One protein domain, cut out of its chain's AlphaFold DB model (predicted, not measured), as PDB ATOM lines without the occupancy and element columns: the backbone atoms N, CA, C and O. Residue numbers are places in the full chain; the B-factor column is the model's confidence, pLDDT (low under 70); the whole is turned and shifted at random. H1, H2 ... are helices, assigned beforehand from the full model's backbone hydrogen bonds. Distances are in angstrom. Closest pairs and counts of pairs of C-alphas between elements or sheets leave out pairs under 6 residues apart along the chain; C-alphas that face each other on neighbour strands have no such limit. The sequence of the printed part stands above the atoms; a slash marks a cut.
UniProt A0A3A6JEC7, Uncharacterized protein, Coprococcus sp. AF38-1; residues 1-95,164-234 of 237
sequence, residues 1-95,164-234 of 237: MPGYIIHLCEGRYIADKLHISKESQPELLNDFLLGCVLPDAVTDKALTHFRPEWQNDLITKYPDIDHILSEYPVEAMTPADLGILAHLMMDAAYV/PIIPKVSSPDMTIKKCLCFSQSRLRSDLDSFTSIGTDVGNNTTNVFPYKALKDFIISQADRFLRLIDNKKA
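What this domain is: This is residues 1 to 95 and 164 to 234 of the 237 residues of an uncharacterized protein of Coprococcus sp. AF38-1 (UniProt A0A3A6JEC7). Three helices, H1, H5 and H8, cross one another at steep angles in a triangle, each touching the other two, with H2 packed on H1 and H5. The longest helix, H8, runs along one side; H3, H4, H6 and H7 are pieces round this core, and a loop with the first turn of H8, residues 196 to 213, sticks out. The printed part has 166 residues with eight named helices, H1 to H8 in chain order, and no named strand: the class is all helix. It is compact, with a radius of gyration of the C-alphas of 15.7 A, and spans 46 by 45 by 35 A.

How they stand to each other: H8, residues 211 to 234, touches H1, residues 3 to 17, with its residues 218 to 226 alone; the closest C-alphas, of Ile 218 and Glu 10, are 5.5 A apart, at a steep tilt of 52 degrees, the same way. H5, residues 79 to 95, is the hub, touching four helices. With its residues 86 to 93 alone it touches H8, closest at the C-alphas of Met 90 and Gln 221, 5.8 A, at a steep tilt of 50 degrees, opposite ways. H5 touches H1 at the C-alphas of His 87 and His 7, 6.0 A apart, at a steep tilt of 59 degrees. H2, residues 26 to 35, touches H5, with the C-alphas of Gly 35 and Gly 83 4.1 A apart, at 36 degrees, only just steep. H1 and H2 form a hairpin, closest at the C-alphas of Gly 11 and Leu 33, 5.9 A. H4, residues 65 to 71, and H5 form another hairpin; they only just touch, with 3 pairs of C-alphas within 8 A, the closest Ile 65 and Met 89 at 6.6 A. H3, residues 45 to 48, and H6, residues 177 to 180, only just touch, also with 3 pairs, closest at the C-alphas of Thr 48 and Cys 179, 5.5 A. H7, residues 184 to 194, is close to H1 but not clearly touching; the C-alphas of Tyr 4 and Leu 191 are 7.9 A apart. In H2, H4, H5 and H8 every O i to N i+4 pair is within hydrogen-bond range; in H1 10 of 11 are, in H7 6 of 7, and H3 and H6 are too short for such a pair.

Where its parts are: H8 is 35.2 A from first to last C-alpha, H5 24.9 A, H1 21.9 A, H7 16.0 A and H2 14.1 A. H1 begins at C-alpha 3, (-10.738, 30.917, -18.940), and H8 ends at C-alpha 234, (-22.168, 20.797, 9.234).

The domain as a whole: The C-alphas farthest apart, of Asn 203 and Ala 234, are 47.6 A apart. Residues 96 to 163 are not printed; C-alphas 95 and 164 are 22.7 A apart across the cut. The links H3 to H4 and H7 to H8 are long. Residues 1, 2 and 234 have pLDDT under 70.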
ATOM      1  N   MET A   1      -6.112  34.538 -22.585       45.31
ATOM      2  CA  MET A   1      -6.548  33.231 -22.048       45.31
ATOM      3  C   MET A   1      -8.035  33.348 -21.755       45.31
ATOM      4  O   MET A   1      -8.384  34.204 -20.952       45.31
ATOM      5  N   PRO A   2      -8.910  32.602 -22.441       52.00
ATOM      6  CA  PRO A   2     -10.355  32.801 -22.317       52.00
ATOM      7  C   PRO A   2     -10.972  32.305 -20.991       52.00
ATOM      8  O   PRO A   2     -12.116  32.648 -20.716       52.00
ATOM      9  N   GLY A   3     -10.227  31.561 -20.161       72.44
ATOM     10  CA  GLY A   3     -10.738  30.917 -18.940       72.44
ATOM     11  C   GLY A   3     -11.161  31.860 -17.807       72.44
ATOM     12  O   GLY A   3     -12.049  31.520 -17.037       72.44
ATOM     13  N   TYR A   4     -10.621  33.078 -17.704       91.19
ATOM     14  CA  TYR A   4     -10.936  33.926 -16.542       91.19
ATOM     15  C   TYR A   4     -12.416  34.303 -16.436       91.19
ATOM     16  O   TYR A   4     -12.950  34.354 -15.333       91.19
ATOM     17  N   ILE A   5     -13.096  34.557 -17.559       94.44
ATOM     18  CA  ILE A   5     -14.484  35.035 -17.524       94.44
ATOM     19  C   ILE A   5     -15.427  33.971 -16.978       94.44
ATOM     20  O   ILE A   5     -16.254  34.301 -16.135       94.44
ATOM     21  N   ILE A   6     -15.284  32.709 -17.393       95.75
ATOM     22  CA  ILE A   6     -16.157  31.636 -16.904       95.75
ATOM     23  C   ILE A   6     -16.024  31.455 -15.383       95.75
ATOM     24  O   ILE A   6     -17.042  31.420 -14.689       95.75
ATOM     25  N   HIS A   7     -14.799  31.486 -14.844       97.69
ATOM     26  CA  HIS A   7     -14.569  31.404 -13.397       97.69
ATOM     27  C   HIS A   7     -15.031  32.657 -12.647       97.69
ATOM     28  O   HIS A   7     -15.546  32.559 -11.537       97.69
ATOM     29  N   LEU A   8     -14.901  33.851 -13.233       97.38
ATOM     30  CA  LEU A   8     -15.438  35.070 -12.621       97.38
ATOM     31  C   LEU A   8     -16.972  35.094 -12.634       97.38
ATOM     32  O   LEU A   8     -17.576  35.660 -11.725       97.38
ATOM     33  N   CYS A   9     -17.616  34.480 -13.629       97.62
ATOM     34  CA  CYS A   9     -19.066  34.296 -13.657       97.62
ATOM     35  C   CYS A   9     -19.532  33.318 -12.576       97.62
ATOM     36  O   CYS A   9     -20.496  33.617 -11.870       97.62
ATOM     37  N   GLU A  10     -18.824  32.200 -12.405       98.19
ATOM     38  CA  GLU A  10     -19.050  31.273 -11.292       98.19
ATOM     39  C   GLU A  10     -18.876  31.980  -9.946       98.19
ATOM     40  O   GLU A  10     -19.794  31.999  -9.126       98.19
ATOM     41  N   GLY A  11     -17.729  32.635  -9.744       98.06
ATOM     42  CA  GLY A  11     -17.416  33.346  -8.512       98.06
ATOM     43  C   GLY A  11     -18.433  34.445  -8.206       98.06
ATOM     44  O   GLY A  11     -18.871  34.597  -7.064       98.06
ATOM     45  N   ARG A  12     -18.896  35.174  -9.227       97.06
ATOM     46  CA  ARG A  12     -19.967  36.161  -9.068       97.06
ATOM     47  C   ARG A  12     -21.266  35.516  -8.585       97.06
ATOM     48  O   ARG A  12     -21.875  36.022  -7.645       97.06
ATOM     49  N   TYR A  13     -21.665  34.399  -9.192       98.06
ATOM     50  CA  TYR A  13     -22.875  33.676  -8.808       98.06
ATOM     51  C   TYR A  13     -22.792  33.149  -7.365       98.06
ATOM     52  O   TYR A  13     -23.738  33.312  -6.593       98.06
ATOM     53  N   ILE A  14     -21.646  32.577  -6.976       98.38
ATOM     54  CA  ILE A  14     -21.380  32.120  -5.603       98.38
ATOM     55  C   ILE A  14     -21.492  33.289  -4.616       98.38
ATOM     56  O   ILE A  14     -22.194  33.182  -3.610       98.38
ATOM     57  N   ALA A  15     -20.841  34.420  -4.906       97.31
ATOM     58  CA  ALA A  15     -20.866  35.595  -4.040       97.31
ATOM     59  C   ALA A  15     -22.290  36.138  -3.841       97.31
ATOM     60  O   ALA A  15     -22.686  36.412  -2.706       97.31
ATOM     61  N   ASP A  16     -23.086  36.218  -4.913       96.44
ATOM     62  CA  ASP A  16     -24.478  36.670  -4.838       96.44
ATOM     63  C   ASP A  16     -25.331  35.729  -3.961       96.44
ATOM     64  O   ASP A  16     -26.114  36.199  -3.129       96.44
ATOM     65  N   LYS A  17     -25.151  34.404  -4.084       96.69
ATOM     66  CA  LYS A  17     -25.840  33.393  -3.255       96.69
ATOM     67  C   LYS A  17     -25.463  33.467  -1.778       96.69
ATOM     68  O   LYS A  17     -26.298  33.189  -0.922       96.69
ATOM     69  N   LEU A  18     -24.222  33.846  -1.488       95.00
ATOM     70  CA  LEU A  18     -23.715  34.046  -0.131       95.00
ATOM     71  C   LEU A  18     -23.981  35.461   0.409       95.00
ATOM     72  O   LEU A  18     -23.577  35.766   1.530       95.00
ATOM     73  N   HIS A  19     -24.652  36.323  -0.363       94.81
ATOM     74  CA  HIS A  19     -24.899  37.727  -0.026       94.81
ATOM     75  C   HIS A  19     -23.614  38.525   0.270       94.81
ATOM     76  O   HIS A  19     -23.599  39.436   1.102       94.81
ATOM     77  N   ILE A  20     -22.527  38.191  -0.427       93.56
ATOM     78  CA  ILE A  20     -21.254  38.911  -0.385       93.56
ATOM     79  C   ILE A  20     -21.286  39.981  -1.477       93.56
ATOM     80  O   ILE A  20     -21.402  39.667  -2.659       93.56
ATOM     81  N   SER A  21     -21.163  41.254  -1.096       91.25
ATOM     82  CA  SER A  21     -21.228  42.373  -2.042       91.25
ATOM     83  C   SER A  21     -20.069  43.350  -1.874       91.25
ATOM     84  O   SER A  21     -19.413  43.397  -0.834       91.25
ATOM     85  N   LYS A  22     -19.841  44.182  -2.894       89.75
ATOM     86  CA  LYS A  22     -18.794  45.212  -2.876       89.75
ATOM     87  C   LYS A  22     -19.068  46.297  -1.829       89.75
ATOM     88  O   LYS A  22     -18.138  46.905  -1.315       89.75
ATOM     89  N   GLU A  23     -20.334  46.551  -1.524       92.19
ATOM     90  CA  GLU A  23     -20.778  47.576  -0.578       92.19
ATOM     91  C   GLU A  23     -20.627  47.107   0.868       92.19
ATOM     92  O   GLU A  23     -20.287  47.901   1.740       92.19
ATOM     93  N   SER A  24     -20.889  45.822   1.118       92.62
ATOM     94  CA  SER A  24     -20.893  45.247   2.465       92.62
ATOM     95  C   SER A  24     -19.556  44.618   2.851       92.62
ATOM     96  O   SER A  24     -19.124  44.745   3.993       92.62
ATOM     97  N   GLN A  25     -18.910  43.924   1.913       95.94
ATOM     98  CA  GLN A  25     -17.761  43.050   2.157       95.94
ATOM     99  C   GLN A  25     -16.730  43.153   1.007       95.94
ATOM    100  O   GLN A  25     -16.405  42.145   0.375       95.94
ATOM    101  N   PRO A  26     -16.207  44.360   0.699       95.31
ATOM    102  CA  PRO A  26     -15.367  44.594  -0.480       95.31
ATOM    103  C   PRO A  26     -14.078  43.767  -0.512       95.31
ATOM    104  O   PRO A  26     -13.701  43.290  -1.578       95.31
ATOM    105  N   GLU A  27     -13.398  43.613   0.626       95.50
ATOM    106  CA  GLU A  27     -12.131  42.872   0.712       95.50
ATOM    107  C   GLU A  27     -12.360  41.370   0.539       95.50
ATOM    108  O   GLU A  27     -11.725  40.748  -0.307       95.50
ATOM    109  N   LEU A  28     -13.356  40.818   1.240       96.31
ATOM    110  CA  LEU A  28     -13.738  39.410   1.125       96.31
ATOM    111  C   LEU A  28     -14.139  39.061  -0.312       96.31
ATOM    112  O   LEU A  28     -13.673  38.060  -0.855       96.31
ATOM    113  N   LEU A  29     -14.967  39.904  -0.943       97.56
ATOM    114  CA  LEU A  29     -15.358  39.730  -2.340       97.56
ATOM    115  C   LEU A  29     -14.145  39.769  -3.274       97.56
ATOM    116  O   LEU A  29     -14.028  38.932  -4.166       97.56
ATOM    117  N   ASN A  30     -13.255  40.747  -3.089       97.69
ATOM    118  CA  ASN A  30     -12.077  40.899  -3.933       97.69
ATOM    119  C   ASN A  30     -11.154  39.684  -3.831       97.69
ATOM    120  O   ASN A  30     -10.725  39.174  -4.860       97.69
ATOM    121  N   ASP A  31     -10.870  39.227  -2.614       97.62
ATOM    122  CA  ASP A  31      -9.956  38.113  -2.373       97.62
ATOM    123  C   ASP A  31     -10.525  36.800  -2.907       97.62
ATOM    124  O   ASP A  31      -9.804  36.052  -3.566       97.62
ATOM    125  N   PHE A  32     -11.826  36.559  -2.717       98.12
ATOM    126  CA  PHE A  32     -12.507  35.405  -3.301       98.12
ATOM    127  C   PHE A  32     -12.435  35.404  -4.834       98.12
ATOM    128  O   PHE A  32     -11.970  34.435  -5.431       98.12
ATOM    129  N   LEU A  33     -12.811  36.511  -5.484       97.81
ATOM    130  CA  LEU A  33     -12.778  36.615  -6.947       97.81
ATOM    131  C   LEU A  33     -11.356  36.574  -7.514       97.81
ATOM    132  O   LEU A  33     -11.147  36.049  -8.607       97.81
ATOM    133  N   LEU A  34     -10.372  37.111  -6.787       96.88
ATOM    134  CA  LEU A  34      -8.966  36.970  -7.149       96.88
ATOM    135  C   LEU A  34      -8.556  35.493  -7.085       96.88
ATOM    136  O   LEU A  34      -7.959  34.990  -8.033       96.88
ATOM    137  N   GLY A  35      -8.959  34.775  -6.034       97.12
ATOM    138  CA  GLY A  35      -8.795  33.326  -5.920       97.12
ATOM    139  C   GLY A  35      -9.314  32.557  -7.140       97.12
ATOM    140  O   GLY A  35      -8.614  31.682  -7.638       97.12
ATOM    141  N   CYS A  36     -10.469  32.945  -7.693       97.44
ATOM    142  CA  CYS A  36     -11.063  32.304  -8.876       97.44
ATOM    143  C   CYS A  36     -10.224  32.410 -10.165       97.44
ATOM    144  O   CYS A  36     -10.510  31.712 -11.135       97.44
ATOM    145  N   VAL A  37      -9.216  33.288 -10.218       95.62
ATOM    146  CA  VAL A  37      -8.381  33.491 -11.419       95.62
ATOM    147  C   VAL A  37      -6.904  33.173 -11.201       95.62
ATOM    148  O   VAL A  37      -6.167  32.985 -12.167       95.62
ATOM    149  N   LEU A  38      -6.447  33.089  -9.950       94.75
ATOM    150  CA  LEU A  38      -5.041  32.837  -9.633       94.75
ATOM    151  C   LEU A  38      -4.481  31.513 -10.173       94.75
ATOM    152  O   LEU A  38      -3.335  31.539 -10.634       94.75
ATOM    153  N   PRO A  39      -5.217  30.381 -10.184       94.31
ATOM    154  CA  PRO A  39      -4.667  29.131 -10.707       94.31
ATOM    155  C   PRO A  39      -4.247  29.236 -12.176       94.31
ATOM    156  O   PRO A  39      -3.262  28.619 -12.582       94.31
ATOM    157  N   ASP A  40      -4.925  30.093 -12.939       92.50
ATOM    158  CA  ASP A  40      -4.648  30.370 -14.343       92.50
ATOM    159  C   ASP A  40      -3.677  31.540 -14.568       92.50
ATOM    160  O   ASP A  40      -3.291  31.815 -15.701       92.50
ATOM    161  N   ALA A  41      -3.247  32.250 -13.525       89.88
ATOM    162  CA  ALA A  41      -2.365  33.420 -13.628       89.88
ATOM    163  C   ALA A  41      -0.865  33.076 -13.748       89.88
ATOM    164  O   ALA A  41      -0.003  33.963 -13.712       89.88
ATOM    165  N   VAL A  42      -0.531  31.793 -13.884       85.12
ATOM    166  CA  VAL A  42       0.841  31.277 -13.848       85.12
ATOM    167  C   VAL A  42       1.302  30.729 -15.197       85.12
ATOM    168  O   VAL A  42       0.513  30.456 -16.101       85.12
ATOM    169  N   THR A  43       2.617  30.558 -15.339       76.81
ATOM    170  CA  THR A  43       3.212  29.910 -16.518       76.81
ATOM    171  C   THR A  43       3.135  28.385 -16.425       76.81
ATOM    172  O   THR A  43       2.919  27.730 -17.441       76.81
ATOM    173  N   ASP A  44       3.283  27.825 -15.220       80.44
ATOM    174  CA  ASP A  44       3.203  26.384 -14.980       80.44
ATOM    175  C   ASP A  44       1.871  26.012 -14.321       80.44
ATOM    176  O   ASP A  44       1.701  26.114 -13.105       80.44
ATOM    177  N   LYS A  45       0.922  25.568 -15.151       83.69
ATOM    178  CA  LYS A  45      -0.396  25.129 -14.687       83.69
ATOM    179  C   LYS A  45      -0.363  23.784 -13.960       83.69
ATOM    180  O   LYS A  45      -1.310  23.492 -13.241       83.69
ATOM    181  N   ALA A  46       0.670  22.951 -14.135       82.56
ATOM    182  CA  ALA A  46       0.706  21.636 -13.491       82.56
ATOM    183  C   ALA A  46       0.717  21.774 -11.963       82.56
ATOM    184  O   ALA A  46      -0.030  21.079 -11.274       82.56
ATOM    185  N   LEU A  47       1.489  22.743 -11.461       84.25
ATOM    186  CA  LEU A  47       1.594  23.030 -10.035       84.25
ATOM    187  C   LEU A  47       0.307  23.633  -9.456       84.25
ATOM    188  O   LEU A  47      -0.138  23.214  -8.390       84.25
ATOM    189  N   THR A  48      -0.286  24.622 -10.129       90.50
ATOM    190  CA  THR A  48      -1.453  25.349  -9.596       90.50
ATOM    191  C   THR A  48      -2.767  24.612  -9.770       90.50
ATOM    192  O   THR A  48      -3.701  24.880  -9.023       90.50
ATOM    193  N   HIS A  49      -2.833  23.687 -10.727       93.69
ATOM    194  CA  HIS A  49      -3.991  22.829 -10.931       93.69
ATOM    195  C   HIS A  49      -3.841  21.478 -10.237       93.69
ATOM    196  O   HIS A  49      -4.680  20.624 -10.463       93.69
ATOM    197  N   PHE A  50      -2.799  21.253  -9.424       94.06
ATOM    198  CA  PHE A  50      -2.619  20.004  -8.669       94.06
ATOM    199  C   PHE A  50      -2.746  18.753  -9.549       94.06
ATOM    200  O   PHE A  50      -3.382  17.768  -9.179       94.06
ATOM    201  N   ARG A  51      -2.179  18.820 -10.759       92.75
ATOM    202  CA  ARG A  51      -2.304  17.741 -11.738       92.75
ATOM    203  C   ARG A  51      -1.349  16.610 -11.361       92.75
ATOM    204  O   ARG A  51      -0.146  16.862 -11.255       92.75
ATOM    205  N   PRO A  52      -1.840  15.378 -11.179       92.12
ATOM    206  CA  PRO A  52      -0.981  14.254 -10.843       92.12
ATOM    207  C   PRO A  52      -0.108  13.850 -12.041       92.12
ATOM    208  O   PRO A  52      -0.511  13.972 -13.199       92.12
ATOM    209  N   GLU A  53       1.092  13.325 -11.769       92.88
ATOM    210  CA  GLU A  53       2.100  13.027 -12.804       92.88
ATOM    211  C   GLU A  53       1.617  12.040 -13.878       92.88
ATOM    212  O   GLU A  53       2.064  12.103 -15.023       92.88
ATOM    213  N   TRP A  54       0.677  11.149 -13.543       93.88
ATOM    214  CA  TRP A  54       0.117  10.189 -14.498       93.88
ATOM    215  C   TRP A  54      -0.673  10.855 -15.637       93.88
ATOM    216  O   TRP A  54      -0.875  10.224 -16.666       93.88
ATOM    217  N   GLN A  55      -1.076  12.126 -15.497       94.88
ATOM    218  CA  GLN A  55      -1.751  12.886 -16.555       94.88
ATOM    219  C   GLN A  55      -0.780  13.583 -17.524       94.88
ATOM    220  O   GLN A  55      -1.212  14.315 -18.418       94.88
ATOM    221  N   ASN A  56       0.538  13.430 -17.358       94.00
ATOM    222  CA  ASN A  56       1.523  14.237 -18.083       94.00
ATOM    223  C   ASN A  56       1.421  14.126 -19.613       94.00
ATOM    224  O   ASN A  56       1.616  15.136 -20.299       94.00
ATOM    225  N   ASP A  57       1.077  12.949 -20.140       96.12
ATOM    226  CA  ASP A  57       0.901  12.692 -21.574       96.12
ATOM    227  C   ASP A  57      -0.556  12.788 -22.057       96.12
ATOM    228  O   ASP A  57      -0.813  12.653 -23.258       96.12
ATOM    229  N   LEU A  58      -1.504  13.090 -21.167       96.38
ATOM    230  CA  LEU A  58      -2.921  13.193 -21.506       96.38
ATOM    231  C   LEU A  58      -3.308  14.587 -22.012       96.38
ATOM    232  O   LEU A  58      -2.761  15.596 -21.564       96.38
ATOM    233  N   ILE A  59      -4.284  14.649 -22.920       95.44
ATOM    234  CA  ILE A  59      -4.888  15.914 -23.362       95.44
ATOM    235  C   ILE A  59      -5.899  16.444 -22.337       95.44
ATOM    236  O   ILE A  59      -6.016  17.651 -22.129       95.44
ATOM    237  N   THR A  60      -6.605  15.536 -21.664       93.44
ATOM    238  CA  THR A  60      -7.613  15.807 -20.638       93.44
ATOM    239  C   THR A  60      -6.943  15.918 -19.273       93.44
ATOM    240  O   THR A  60      -6.942  14.984 -18.476       93.44
ATOM    241  N   LYS A  61      -6.323  17.070 -19.009       94.56
ATOM    242  CA  LYS A  61      -5.667  17.339 -17.725       94.56
ATOM    243  C   LYS A  61      -6.591  18.101 -16.789       94.56
ATOM    244  O   LYS A  61      -7.070  19.169 -17.166       94.56
ATOM    245  N   TYR A  62      -6.754  17.618 -15.567       94.94
ATOM    246  CA  TYR A  62      -7.679  18.183 -14.592       94.94
ATOM    247  C   TYR A  62      -7.155  18.089 -13.148       94.94
ATOM    248  O   TYR A  62      -6.282  17.260 -12.872       94.94
ATOM    249  N   PRO A  63      -7.643  18.948 -12.234       96.00
ATOM    250  CA  PRO A  63      -7.224  18.930 -10.836       96.00
ATOM    251  C   PRO A  63      -7.646  17.689 -10.051       96.00
ATOM    252  O   PRO A  63      -8.773  17.222 -10.181       96.00
ATOM    253  N   ASP A  64      -6.769  17.213  -9.165       95.88
ATOM    254  CA  ASP A  64      -7.106  16.190  -8.168       95.88
ATOM    255  C   ASP A  64      -7.779  16.841  -6.945       95.88
ATOM    256  O   ASP A  64      -7.120  17.325  -6.017       95.88
ATOM    257  N   ILE A  65      -9.114  16.894  -6.968       96.31
ATOM    258  CA  ILE A  65      -9.922  17.549  -5.928       96.31
ATOM    259  C   ILE A  65      -9.794  16.847  -4.573       96.31
ATOM    260  O   ILE A  65      -9.738  17.523  -3.544       96.31
ATOM    261  N   ASP A  66      -9.708  15.516  -4.554       94.81
ATOM    262  CA  ASP A  66      -9.562  14.758  -3.309       94.81
ATOM    263  C   ASP A  66      -8.206  15.047  -2.659       94.81
ATOM    264  O   ASP A  66      -8.133  15.293  -1.450       94.81
ATOM    265  N   HIS A  67      -7.138  15.110  -3.461       95.00
ATOM    266  CA  HIS A  67      -5.825  15.523  -2.983       95.00
ATOM    267  C   HIS A  67      -5.857  16.943  -2.403       95.00
ATOM    268  O   HIS A  67      -5.408  17.138  -1.268       95.00
ATOM    269  N   ILE A  68      -6.456  17.910  -3.109       95.25
ATOM    270  CA  ILE A  68      -6.581  19.298  -2.633       95.25
ATOM    271  C   ILE A  68      -7.324  19.359  -1.294       95.25
ATOM    272  O   ILE A  68      -6.828  19.973  -0.354       95.25
ATOM    273  N   LEU A  69      -8.482  18.704  -1.176       94.88
ATOM    274  CA  LEU A  69      -9.288  18.717   0.050       94.88
ATOM    275  C   LEU A  69      -8.622  17.972   1.218       94.88
ATOM    276  O   LEU A  69      -8.940  18.249   2.375       94.88
ATOM    277  N   SER A  70      -7.714  17.033   0.929       94.12
ATOM    278  CA  SER A  70      -6.900  16.360   1.946       94.12
ATOM    279  C   SER A  70      -5.747  17.232   2.457       94.12
ATOM    280  O   SER A  70      -5.442  17.201   3.649       94.12
ATOM    281  N   GLU A  71      -5.121  18.022   1.575       94.88
ATOM    282  CA  GLU A  71      -3.987  18.899   1.904       94.88
ATOM    283  C   GLU A  71      -4.468  20.218   2.537       94.88
ATOM    284  O   GLU A  71      -3.831  20.739   3.451       94.88
ATOM    285  N   TYR A  72      -5.621  20.725   2.094       94.62
ATOM    286  CA  TYR A  72      -6.209  21.992   2.521       94.62
ATOM    287  C   TYR A  72      -7.667  21.779   2.968       94.62
ATOM    288  O   TYR A  72      -8.581  21.800   2.143       94.62
ATOM    289  N   PRO A  73      -7.925  21.579   4.272       92.62
ATOM    290  CA  PRO A  73      -9.286  21.484   4.793       92.62
ATOM    291  C   PRO A  73     -10.063  22.788   4.586       92.62
ATOM    292  O   PRO A  73      -9.558  23.873   4.880       92.62
ATOM    293  N   VAL A  74     -11.312  22.684   4.125       93.19
ATOM    294  CA  VAL A  74     -12.185  23.829   3.787       93.19
ATOM    295  C   VAL A  74     -12.344  24.794   4.966       93.19
ATOM    296  O   VAL A  74     -12.401  26.004   4.783       93.19
ATOM    297  N   GLU A  75     -12.372  24.286   6.194       90.62
ATOM    298  CA  GLU A  75     -12.559  25.079   7.412       90.62
ATOM    299  C   GLU A  75     -11.376  26.005   7.723       90.62
ATOM    300  O   GLU A  75     -11.539  26.980   8.455       90.62
ATOM    301  N   ALA A  76     -10.199  25.706   7.171       91.44
ATOM    302  CA  ALA A  76      -8.989  26.507   7.316       91.44
ATOM    303  C   ALA A  76      -8.744  27.450   6.124       91.44
ATOM    304  O   ALA A  76      -7.800  28.238   6.159       91.44
ATOM    305  N   MET A  77      -9.562  27.372   5.070       95.69
ATOM    306  CA  MET A  77      -9.370  28.149   3.847       95.69
ATOM    307  C   MET A  77      -9.715  29.631   4.042       95.69
ATOM    308  O   MET A  77     -10.766  29.981   4.584       95.69
ATOM    309  N   THR A  78      -8.852  30.515   3.533       97.06
ATOM    310  CA  THR A  78      -9.159  31.945   3.390       97.06
ATOM    311  C   THR A  78     -10.177  32.178   2.258       97.06
ATOM    312  O   THR A  78     -10.448  31.268   1.467       97.06
ATOM    313  N   PRO A  79     -10.739  33.396   2.097       97.12
ATOM    314  CA  PRO A  79     -11.582  33.706   0.941       97.12
ATOM    315  C   PRO A  79     -10.895  33.426  -0.404       97.12
ATOM    316  O   PRO A  79     -11.525  32.877  -1.303       97.12
ATOM    317  N   ALA A  80      -9.599  33.732  -0.532       97.56
ATOM    318  CA  ALA A  80      -8.845  33.442  -1.749       97.56
ATOM    319  C   ALA A  80      -8.652  31.934  -1.973       97.56
ATOM    320  O   ALA A  80      -8.799  31.473  -3.104       97.56
ATOM    321  N   ASP A  81      -8.394  31.158  -0.913       98.00
ATOM    322  CA  ASP A  81      -8.317  29.693  -1.001       98.00
ATOM    323  C   ASP A  81      -9.656  29.089  -1.467       98.00
ATOM    324  O   ASP A  81      -9.678  28.206  -2.321       98.00
ATOM    325  N   LEU A  82     -10.786  29.605  -0.969       98.06
ATOM    326  CA  LEU A  82     -12.123  29.186  -1.407       98.06
ATOM    327  C   LEU A  82     -12.386  29.529  -2.882       98.06
ATOM    328  O   LEU A  82     -13.004  28.734  -3.589       98.06
ATOM    329  N   GLY A  83     -11.902  30.680  -3.355       98.19
ATOM    330  CA  GLY A  83     -11.960  31.043  -4.771       98.19
ATOM    331  C   GLY A  83     -11.126  30.110  -5.653       98.19
ATOM    332  O   GLY A  83     -11.587  29.695  -6.715       98.19
ATOM    333  N   ILE A  84      -9.930  29.727  -5.186       97.81
ATOM    334  CA  ILE A  84      -9.069  28.730  -5.841       97.81
ATOM    335  C   ILE A  84      -9.778  27.373  -5.898       97.81
ATOM    336  O   ILE A  84      -9.799  26.736  -6.948       97.81
ATOM    337  N   LEU A  85     -10.392  26.935  -4.798       98.25
ATOM    338  CA  LEU A  85     -11.119  25.669  -4.760       98.25
ATOM    339  C   LEU A  85     -12.298  25.661  -5.745       98.25
ATOM    340  O   LEU A  85     -12.455  24.680  -6.467       98.25
ATOM    341  N   ALA A  86     -13.090  26.738  -5.808       98.50
ATOM    342  CA  ALA A  86     -14.192  26.856  -6.769       98.50
ATOM    343  C   ALA A  86     -13.694  26.711  -8.218       98.50
ATOM    344  O   ALA A  86     -14.179  25.853  -8.952       98.50
ATOM    345  N   HIS A  87     -12.636  27.451  -8.574       98.00
ATOM    346  CA  HIS A  87     -11.984  27.353  -9.881       98.00
ATOM    347  C   HIS A  87     -11.582  25.911 -10.216       98.00
ATOM    348  O   HIS A  87     -11.931  25.394 -11.276       98.00
ATOM    349  N   LEU A  88     -10.864  25.248  -9.305       97.69
ATOM    350  CA  LEU A  88     -10.331  23.907  -9.544       97.69
ATOM    351  C   LEU A  88     -11.445  22.860  -9.655       97.69
ATOM    352  O   LEU A  88     -11.365  21.975 -10.505       97.69
ATOM    353  N   MET A  89     -12.502  22.975  -8.845       98.19
ATOM    354  CA  MET A  89     -13.679  22.106  -8.943       98.19
ATOM    355  C   MET A  89     -14.391  22.253 -10.289       98.19
ATOM    356  O   MET A  89     -14.772  21.244 -10.888       98.19
ATOM    357  N   MET A  90     -14.554  23.488 -10.776       98.12
ATOM    358  CA  MET A  90     -15.117  23.738 -12.099       98.12
ATOM    359  C   MET A  90     -14.242  23.126 -13.194       98.12
ATOM    360  O   MET A  90     -14.774  22.454 -14.075       98.12
ATOM    361  N   ASP A  91     -12.925  23.315 -13.129       97.44
ATOM    362  CA  ASP A  91     -11.981  22.774 -14.110       97.44
ATOM    363  C   ASP A  91     -12.007  21.243 -14.170       97.44
ATOM    364  O   ASP A  91     -12.023  20.665 -15.261       97.44
ATOM    365  N   ALA A  92     -12.084  20.583 -13.010       97.56
ATOM    366  CA  ALA A  92     -12.237  19.135 -12.934       97.56
ATOM    367  C   ALA A  92     -13.525  18.670 -13.621       97.56
ATOM    368  O   ALA A  92     -13.483  17.887 -14.570       97.56
ATOM    369  N   ALA A  93     -14.666  19.246 -13.237       98.25
ATOM    370  CA  ALA A  93     -15.949  18.903 -13.836       98.25
ATOM    371  C   ALA A  93     -16.020  19.256 -15.334       98.25
ATOM    372  O   ALA A  93     -16.704  18.575 -16.098       98.25
ATOM    373  N   TYR A  94     -15.322  20.299 -15.786       97.56
ATOM    374  CA  TYR A  94     -15.337  20.706 -17.189       97.56
ATOM    375  C   TYR A  94     -14.698  19.634 -18.077       97.56
ATOM    376  O   TYR A  94     -15.241  19.291 -19.126       97.56
ATOM    377  N   VAL A  95     -13.586  19.057 -17.626       96.69
ATOM    378  CA  VAL A  95     -12.855  18.029 -18.373       96.69
ATOM    379  C   VAL A  95     -13.453  16.637 -18.167       96.69
ATOM    380  O   VAL A  95     -13.623  15.907 -19.141       96.69
ATOM    381  N   PRO A 164     -19.897  39.720 -14.328       94.19
ATOM    382  CA  PRO A 164     -18.783  39.350 -13.466       94.19
ATOM    383  C   PRO A 164     -18.029  40.597 -12.995       94.19
ATOM    384  O   PRO A 164     -17.901  41.588 -13.717       94.19
ATOM    385  N   ILE A 165     -17.517  40.547 -11.768       94.12
ATOM    386  CA  ILE A 165     -16.715  41.630 -11.200       94.12
ATOM    387  C   ILE A 165     -15.247  41.300 -11.435       94.12
ATOM    388  O   ILE A 165     -14.775  40.244 -11.023       94.12
ATOM    389  N   ILE A 166     -14.516  42.218 -12.067       94.69
ATOM    390  CA  ILE A 166     -13.070  42.084 -12.235       94.69
ATOM    391  C   ILE A 166     -12.384  42.419 -10.898       94.69
ATOM    392  O   ILE A 166     -12.537  43.550 -10.414       94.69
ATOM    393  N   PRO A 167     -11.654  41.474 -10.270       95.44
ATOM    394  CA  PRO A 167     -10.980  41.721  -9.003       95.44
ATOM    395  C   PRO A 167      -9.794  42.670  -9.190       95.44
ATOM    396  O   PRO A 167      -9.121  42.682 -10.223       95.44
ATOM    397  N   LYS A 168      -9.488  43.450  -8.154       94.19
ATOM    398  CA  LYS A 168      -8.240  44.208  -8.101       94.19
ATOM    399  C   LYS A 168      -7.103  43.249  -7.776       94.19
ATOM    400  O   LYS A 168      -7.126  42.574  -6.750       94.19
ATOM    401  N   VAL A 169      -6.074  43.256  -8.621       94.12
ATOM    402  CA  VAL A 169      -4.853  42.478  -8.385       94.12
ATOM    403  C   VAL A 169      -4.131  43.011  -7.148       94.12
ATOM    404  O   VAL A 169      -3.607  44.131  -7.166       94.12
ATOM    405  N   SER A 170      -4.099  42.183  -6.108       90.25
ATOM    406  CA  SER A 170      -3.429  42.385  -4.823       90.25
ATOM    407  C   SER A 170      -2.623  41.129  -4.446       90.25
ATOM    408  O   SER A 170      -2.474  40.204  -5.247       90.25
ATOM    409  N   SER A 171      -2.048  41.104  -3.244       86.75
ATOM    410  CA  SER A 171      -1.450  39.904  -2.648       86.75
ATOM    411  C   SER A 171      -2.352  39.442  -1.500       86.75
ATOM    412  O   SER A 171      -2.210  39.979  -0.401       86.75
ATOM    413  N   PRO A 172      -3.316  38.538  -1.753       88.12
ATOM    414  CA  PRO A 172      -4.260  38.107  -0.730       88.12
ATOM    415  C   PRO A 172      -3.571  37.185   0.280       88.12
ATOM    416  O   PRO A 172      -2.571  36.528  -0.039       88.12
ATOM    417  N   ASP A 173      -4.124  37.109   1.488       89.88
ATOM    418  CA  ASP A 173      -3.734  36.053   2.415       89.88
ATOM    419  C   ASP A 173      -4.330  34.713   1.967       89.88
ATOM    420  O   ASP A 173      -5.479  34.630   1.525       89.88
ATOM    421  N   MET A 174      -3.526  33.659   2.041       92.56
ATOM    422  CA  MET A 174      -3.897  32.342   1.527       92.56
ATOM    423  C   MET A 174      -3.025  31.232   2.081       92.56
ATOM    424  O   MET A 174      -1.824  31.414   2.298       92.56
ATOM    425  N   THR A 175      -3.614  30.059   2.235       93.50
ATOM    426  CA  THR A 175      -2.928  28.834   2.640       93.50
ATOM    427  C   THR A 175      -2.315  28.133   1.430       93.50
ATOM    428  O   THR A 175      -1.215  27.584   1.525       93.50
ATOM    429  N   ILE A 176      -2.960  28.216   0.262       93.25
ATOM    430  CA  ILE A 176      -2.517  27.574  -0.981       93.25
ATOM    431  C   ILE A 176      -1.409  28.407  -1.650       93.25
ATOM    432  O   ILE A 176      -1.574  29.035  -2.696       93.25
ATOM    433  N   LYS A 177      -0.212  28.410  -1.047       91.19
ATOM    434  CA  LYS A 177       0.926  29.229  -1.511       91.19
ATOM    435  C   LYS A 177       1.407  28.875  -2.927       91.19
ATOM    436  O   LYS A 177       2.020  29.722  -3.575       91.19
ATOM    437  N   LYS A 178       1.098  27.671  -3.433       89.06
ATOM    438  CA  LYS A 178       1.398  27.234  -4.815       89.06
ATOM    439  C   LYS A 178       0.815  28.198  -5.868       89.06
ATOM    440  O   LYS A 178       1.424  28.394  -6.914       89.06
ATOM    441  N   CYS A 179      -0.303  28.865  -5.568       89.00
ATOM    442  CA  CYS A 179      -0.965  29.823  -6.464       89.00
ATOM    443  C   CYS A 179      -0.420  31.265  -6.375       89.00
ATOM    444  O   CYS A 179      -0.905  32.141  -7.088       89.00
ATOM    445  N   LEU A 180       0.603  31.538  -5.551       86.12
ATOM    446  CA  LEU A 180       1.227  32.870  -5.455       86.12
ATOM    447  C   LEU A 180       2.294  33.137  -6.523       86.12
ATOM    448  O   LEU A 180       2.764  34.267  -6.654       86.12
ATOM    449  N   CYS A 181       2.684  32.130  -7.301       82.19
ATOM    450  CA  CYS A 181       3.738  32.237  -8.310       82.19
ATOM    451  C   CYS A 181       3.255  32.887  -9.625       82.19
ATOM    452  O   CYS A 181       3.573  32.404 -10.713       82.19
ATOM    453  N   PHE A 182       2.488  33.977  -9.540       85.25
ATOM    454  CA  PHE A 182       1.936  34.696 -10.691       85.25
ATOM    455  C   PHE A 182       2.627  36.046 -10.923       85.25
ATOM    456  O   PHE A 182       3.174  36.672 -10.014       85.25
ATOM    457  N   SER A 183       2.569  36.533 -12.163       88.44
ATOM    458  CA  SER A 183       2.998  37.897 -12.482       88.44
ATOM    459  C   SER A 183       1.835  38.861 -12.274       88.44
ATOM    460  O   SER A 183       0.869  38.843 -13.036       88.44
ATOM    461  N   GLN A 184       1.933  39.737 -11.268       89.88
ATOM    462  CA  GLN A 184       0.890  40.733 -10.989       89.88
ATOM    463  C   GLN A 184       0.629  41.657 -12.186       89.88
ATOM    464  O   GLN A 184      -0.520  41.990 -12.465       89.88
ATOM    465  N   SER A 185       1.679  42.066 -12.907       90.50
ATOM    466  CA  SER A 185       1.537  42.933 -14.079       90.50
ATOM    467  C   SER A 185       0.848  42.214 -15.235       90.50
ATOM    468  O   SER A 185       0.001  42.808 -15.896       90.50
ATOM    469  N   ARG A 186       1.172  40.931 -15.454       89.75
ATOM    470  CA  ARG A 186       0.519  40.106 -16.475       89.75
ATOM    471  C   ARG A 186      -0.946  39.873 -16.133       89.75
ATOM    472  O   ARG A 186      -1.791  40.155 -16.967       89.75
ATOM    473  N   LEU A 187      -1.242  39.445 -14.902       91.94
ATOM    474  CA  LEU A 187      -2.617  39.222 -14.462       91.94
ATOM    475  C   LEU A 187      -3.447  40.504 -14.573       91.94
ATOM    476  O   LEU A 187      -4.570  40.461 -15.053       91.94
ATOM    477  N   ARG A 188      -2.886  41.660 -14.194       92.69
ATOM    478  CA  ARG A 188      -3.575  42.947 -14.357       92.69
ATOM    479  C   ARG A 188      -3.862  43.250 -15.827       92.69
ATOM    480  O   ARG A 188      -4.994  43.571 -16.151       92.69
ATOM    481  N   SER A 189      -2.872  43.086 -16.704       90.56
ATOM    482  CA  SER A 189      -3.054  43.281 -18.147       90.56
ATOM    483  C   SER A 189      -4.113  42.345 -18.737       90.56
ATOM    484  O   SER A 189      -4.914  42.775 -19.564       90.56
ATOM    485  N   ASP A 190      -4.117  41.077 -18.323       89.81
ATOM    486  CA  ASP A 190      -5.101  40.096 -18.774       89.81
ATOM    487  C   ASP A 190      -6.504  40.487 -18.283       89.81
ATOM    488  O   ASP A 190      -7.440  40.526 -19.078       89.81
ATOM    489  N   LEU A 191      -6.651  40.854 -17.006       91.62
ATOM    490  CA  LEU A 191      -7.929  41.264 -16.418       91.62
ATOM    491  C   LEU A 191      -8.482  42.571 -17.015       91.62
ATOM    492  O   LEU A 191      -9.679  42.661 -17.296       91.62
ATOM    493  N   ASP A 192      -7.621  43.559 -17.263       88.75
ATOM    494  CA  ASP A 192      -8.005  44.845 -17.854       88.75
ATOM    495  C   ASP A 192      -8.578  44.657 -19.267       88.75
ATOM    496  O   ASP A 192      -9.504  45.375 -19.656       88.75
ATOM    497  N   SER A 193      -8.112  43.641 -20.007       86.06
ATOM    498  CA  SER A 193      -8.617  43.340 -21.352       86.06
ATOM    499  C   SER A 193     -10.114  43.000 -21.382       86.06
ATOM    500  O   SER A 193     -10.777  43.270 -22.383       86.06
ATOM    501  N   PHE A 194     -10.682  42.494 -20.278       83.50
ATOM    502  CA  PHE A 194     -12.106  42.149 -20.195       83.50
ATOM    503  C   PHE A 194     -13.010  43.339 -19.874       83.50
ATOM    504  O   PHE A 194     -14.211  43.279 -20.123       83.50
ATOM    505  N   THR A 195     -12.457  44.439 -19.356       80.00
ATOM    506  CA  THR A 195     -13.249  45.626 -18.979       80.00
ATOM    507  C   THR A 195     -13.849  46.353 -20.184       80.00
ATOM    508  O   THR A 195     -14.802  47.113 -20.037       80.00
ATOM    509  N   SER A 196     -13.286  46.119 -21.373       76.62
ATOM    510  CA  SER A 196     -13.634  46.806 -22.621       76.62
ATOM    511  C   SER A 196     -14.286  45.886 -23.659       76.62
ATOM    512  O   SER A 196     -14.445  46.283 -24.812       76.62
ATOM    513  N   ILE A 197     -14.651  44.656 -23.284       79.38
ATOM    514  CA  ILE A 197     -15.307  43.725 -24.206       79.38
ATOM    515  C   ILE A 197     -16.744  44.187 -24.456       79.38
ATOM    516  O   ILE A 197     -17.555  44.279 -23.534       79.38
ATOM    517  N   GLY A 198     -17.061  44.462 -25.722       76.44
ATOM    518  CA  GLY A 198     -18.437  44.684 -26.155       76.44
ATOM    519  C   GLY A 198     -19.276  43.423 -25.952       76.44
ATOM    520  O   GLY A 198     -18.806  42.316 -26.191       76.44
ATOM    521  N   THR A 199     -20.524  43.586 -25.517       81.25
ATOM    522  CA  THR A 199     -21.456  42.470 -25.267       81.25
ATOM    523  C   THR A 199     -22.284  42.077 -26.496       81.25
ATOM    524  O   THR A 199     -23.110  41.165 -26.420       81.25
ATOM    525  N   ASP A 200     -22.073  42.758 -27.626       81.88
ATOM    526  CA  ASP A 200     -22.703  42.443 -28.905       81.88
ATOM    527  C   ASP A 200     -21.889  41.382 -29.652       81.88
ATOM    528  O   ASP A 200     -20.725  41.594 -29.994       81.88
ATOM    529  N   VAL A 201     -22.516  40.235 -29.901       81.50
ATOM    530  CA  VAL A 201     -21.935  39.115 -30.658       81.50
ATOM    531  C   VAL A 201     -22.484  39.024 -32.082       81.50
ATOM    532  O   VAL A 201     -22.128  38.107 -32.822       81.50
ATOM    533  N   GLY A 202     -23.355  39.958 -32.482       83.69
ATOM    534  CA  GLY A 202     -24.046  39.926 -33.764       83.69
ATOM    535  C   GLY A 202     -24.754  38.589 -34.000       83.69
ATOM    536  O   GLY A 202     -25.475  38.088 -33.139       83.69
ATOM    537  N   ASN A 203     -24.510  37.998 -35.171       80.31
ATOM    538  CA  ASN A 203     -25.050  36.690 -35.562       80.31
ATOM    539  C   ASN A 203     -24.062  35.535 -35.327       80.31
ATOM    540  O   ASN A 203     -24.261  34.449 -35.871       80.31
ATOM    541  N   ASN A 204     -22.974  35.761 -34.584       84.06
ATOM    542  CA  ASN A 204     -21.981  34.719 -34.353       84.06
ATOM    543  C   ASN A 204     -22.557  33.619 -33.458       84.06
ATOM    544  O   ASN A 204     -23.243  33.884 -32.470       84.06
ATOM    545  N   THR A 205     -22.237  32.373 -33.791       90.12
ATOM    546  CA  THR A 205     -22.635  31.189 -33.030       90.12
ATOM    547  C   THR A 205     -21.407  30.394 -32.622       90.12
ATOM    548  O   THR A 205     -20.365  30.460 -33.271       90.12
ATOM    549  N   THR A 206     -21.539  29.622 -31.550       95.19
ATOM    550  CA  THR A 206     -20.534  28.640 -31.150       95.19
ATOM    551  C   THR A 206     -20.495  27.458 -32.121       95.19
ATOM    552  O   THR A 206     -21.460  27.181 -32.835       95.19
ATOM    553  N   ASN A 207     -19.362  26.765 -32.142       96.38
ATOM    554  CA  ASN A 207     -19.067  25.611 -32.975       96.38
ATOM    555  C   ASN A 207     -18.907  24.320 -32.173       96.38
ATOM    556  O   ASN A 207     -19.108  23.262 -32.758       96.38
ATOM    557  N   VAL A 208     -18.584  24.353 -30.879       97.50
ATOM    558  CA  VAL A 208     -18.461  23.131 -30.062       97.50
ATOM    559  C   VAL A 208     -19.603  23.051 -29.060       97.50
ATOM    560  O   VAL A 208     -20.386  22.101 -29.086       97.50
ATOM    561  N   PHE A 209     -19.740  24.070 -28.219       97.50
ATOM    562  CA  PHE A 209     -20.625  24.052 -27.065       97.50
ATOM    563  C   PHE A 209     -21.850  24.944 -27.270       97.50
ATOM    564  O   PHE A 209     -21.705  26.131 -27.571       97.50
ATOM    565  N   PRO A 210     -23.074  24.455 -27.028       97.12
ATOM    566  CA  PRO A 210     -24.235  25.329 -26.927       97.12
ATOM    567  C   PRO A 210     -24.052  26.340 -25.782       97.12
ATOM    568  O   PRO A 210     -23.777  25.954 -24.646       97.12
ATOM    569  N   TYR A 211     -24.270  27.636 -26.040       96.00
ATOM    570  CA  TYR A 211     -24.105  28.679 -25.010       96.00
ATOM    571  C   TYR A 211     -24.937  28.405 -23.747       96.00
ATOM    572  O   TYR A 211     -24.445  28.542 -22.626       96.00
ATOM    573  N   LYS A 212     -26.191  27.959 -23.921       96.50
ATOM    574  CA  LYS A 212     -27.071  27.607 -22.799       96.50
ATOM    575  C   LYS A 212     -26.451  26.527 -21.909       96.50
ATOM    576  O   LYS A 212     -26.543  26.635 -20.694       96.50
ATOM    577  N   ALA A 213     -25.798  25.528 -22.497       97.94
ATOM    578  CA  ALA A 213     -25.192  24.452 -21.731       97.94
ATOM    579  C   ALA A 213     -24.011  24.931 -20.883       97.94
ATOM    580  O   ALA A 213     -23.903  24.546 -19.724       97.94
ATOM    581  N   LEU A 214     -23.164  25.816 -21.419       97.38
ATOM    582  CA  LEU A 214     -22.086  26.421 -20.634       97.38
ATOM    583  C   LEU A 214     -22.633  27.288 -19.493       97.38
ATOM    584  O   LEU A 214     -22.120  27.241 -18.380       97.38
ATOM    585  N   LYS A 215     -23.703  28.050 -19.743       97.44
ATOM    586  CA  LYS A 215     -24.380  28.838 -18.705       97.44
ATOM    587  C   LYS A 215     -24.935  27.956 -17.585       97.44
ATOM    588  O   LYS A 215     -24.723  28.253 -16.412       97.44
ATOM    589  N   ASP A 216     -25.626  26.880 -17.948       98.44
ATOM    590  CA  ASP A 216     -26.178  25.921 -16.990       98.44
ATOM    591  C   ASP A 216     -25.053  25.207 -16.219       98.44
ATOM    592  O   ASP A 216     -25.171  24.992 -15.013       98.44
ATOM    593  N   PHE A 217     -23.935  24.906 -16.886       98.44
ATOM    594  CA  PHE A 217     -22.742  24.337 -16.264       98.44
ATOM    595  C   PHE A 217     -22.151  25.265 -15.195       98.44
ATOM    596  O   PHE A 217     -21.934  24.807 -14.077       98.44
ATOM    597  N   ILE A 218     -21.983  26.564 -15.481       98.31
ATOM    598  CA  ILE A 218     -21.501  27.558 -14.499       98.31
ATOM    599  C   ILE A 218     -22.366  27.552 -13.237       98.31
ATOM    600  O   ILE A 218     -21.851  27.477 -12.123       98.31
ATOM    601  N   ILE A 219     -23.689  27.607 -13.410       98.56
ATOM    602  CA  ILE A 219     -24.641  27.621 -12.290       98.56
ATOM    603  C   ILE A 219     -24.557  26.310 -11.499       98.56
ATOM    604  O   ILE A 219     -24.508  26.329 -10.270       98.56
ATOM    605  N   SER A 220     -24.499  25.175 -12.198       98.50
ATOM    606  CA  SER A 220     -24.405  23.853 -11.577       98.50
ATOM    607  C   SER A 220     -23.136  23.691 -10.735       98.50
ATOM    608  O   SER A 220     -23.216  23.180  -9.614       98.50
ATOM    609  N   GLN A 221     -21.980  24.152 -11.232       98.44
ATOM    610  CA  GLN A 221     -20.719  24.072 -10.487       98.44
ATOM    611  C   GLN A 221     -20.703  25.014  -9.284       98.44
ATOM    612  O   GLN A 221     -20.359  24.571  -8.186       98.44
ATOM    613  N   ALA A 222     -21.226  26.235  -9.427       98.50
ATOM    614  CA  ALA A 222     -21.412  27.134  -8.294       98.50
ATOM    615  C   ALA A 222     -22.288  26.500  -7.197       98.50
ATOM    616  O   ALA A 222     -21.920  26.488  -6.020       98.50
ATOM    617  N   ASP A 223     -23.423  25.900  -7.566       98.44
ATOM    618  CA  ASP A 223     -24.301  25.216  -6.615       98.44
ATOM    619  C   ASP A 223     -23.636  23.964  -6.003       98.44
ATOM    620  O   ASP A 223     -23.878  23.635  -4.837       98.44
ATOM    621  N   ARG A 224     -22.790  23.245  -6.756       98.00
ATOM    622  CA  ARG A 224     -22.005  22.102  -6.251       98.00
ATOM    623  C   ARG A 224     -20.972  22.548  -5.222       98.00
ATOM    624  O   ARG A 224     -20.873  21.912  -4.171       98.00
ATOM    625  N   PHE A 225     -20.262  23.640  -5.489       98.31
ATOM    626  CA  PHE A 225     -19.330  24.254  -4.551       98.31
ATOM    627  C   PHE A 225     -20.041  24.680  -3.257       98.31
ATOM    628  O   PHE A 225     -19.601  24.323  -2.164       98.31
ATOM    629  N   LEU A 226     -21.194  25.351  -3.366       97.62
ATOM    630  CA  LEU A 226     -21.994  25.770  -2.208       97.62
ATOM    631  C   LEU A 226     -22.423  24.578  -1.330       97.62
ATOM    632  O   LEU A 226     -22.289  24.616  -0.107       97.62
ATOM    633  N   ARG A 227     -22.856  23.466  -1.939       96.75
ATOM    634  CA  ARG A 227     -23.177  22.237  -1.188       96.75
ATOM    635  C   ARG A 227     -21.962  21.651  -0.469       96.75
ATOM    636  O   ARG A 227     -22.104  21.148   0.647       96.75
ATOM    637  N   LEU A 228     -20.780  21.688  -1.088       94.88
ATOM    638  CA  LEU A 228     -19.548  21.194  -0.468       94.88
ATOM    639  C   LEU A 228     -19.220  21.991   0.800       94.88
ATOM    640  O   LEU A 228     -19.006  21.390   1.856       94.88
ATOM    641  N   ILE A 229     -19.213  23.324   0.710       93.12
ATOM    642  CA  ILE A 229     -18.873  24.184   1.851       93.12
ATOM    643  C   ILE A 229     -19.901  24.058   2.987       93.12
ATOM    644  O   ILE A 229     -19.516  24.068   4.158       93.12
ATOM    645  N   ASP A 230     -21.186  23.874   2.670       89.56
ATOM    646  CA  ASP A 230     -22.241  23.697   3.673       89.56
ATOM    647  C   ASP A 230     -22.112  22.355   4.410       89.56
ATOM    648  O   ASP A 230     -22.162  22.308   5.642       89.56
ATOM    649  N   ASN A 231     -21.861  21.263   3.680       85.44
ATOM    650  CA  ASN A 231     -21.690  19.931   4.269       85.44
ATOM    651  C   ASN A 231     -20.466  19.851   5.195       85.44
ATOM    652  O   ASN A 231     -20.507  19.195   6.242       85.44
ATOM    653  N   LYS A 232     -19.374  20.534   4.836       80.50
ATOM    654  CA  LYS A 232     -18.148  20.591   5.646       80.50
ATOM    655  C   LYS A 232     -18.345  21.399   6.934       80.50
ATOM    656  O   LYS A 232     -17.992  20.932   8.016       80.50
ATOM    657  N   LYS A 233     -19.069  22.524   6.863       70.69
ATOM    658  CA  LYS A 233     -19.492  23.293   8.052       70.69
ATOM    659  C   LYS A 233     -20.440  22.521   8.976       70.69
ATOM    660  O   LYS A 233     -20.441  22.763  10.180       70.69
ATOM    661  N   ALA A 234     -21.269  21.628   8.434       69.88
ATOM    662  CA  ALA A 234     -22.168  20.797   9.234       69.88
ATOM    663  C   ALA A 234     -21.442  19.636   9.938       69.88
ATOM    664  O   ALA A 234     -21.836  19.261  11.035       69.88
TER     665      ALA A 234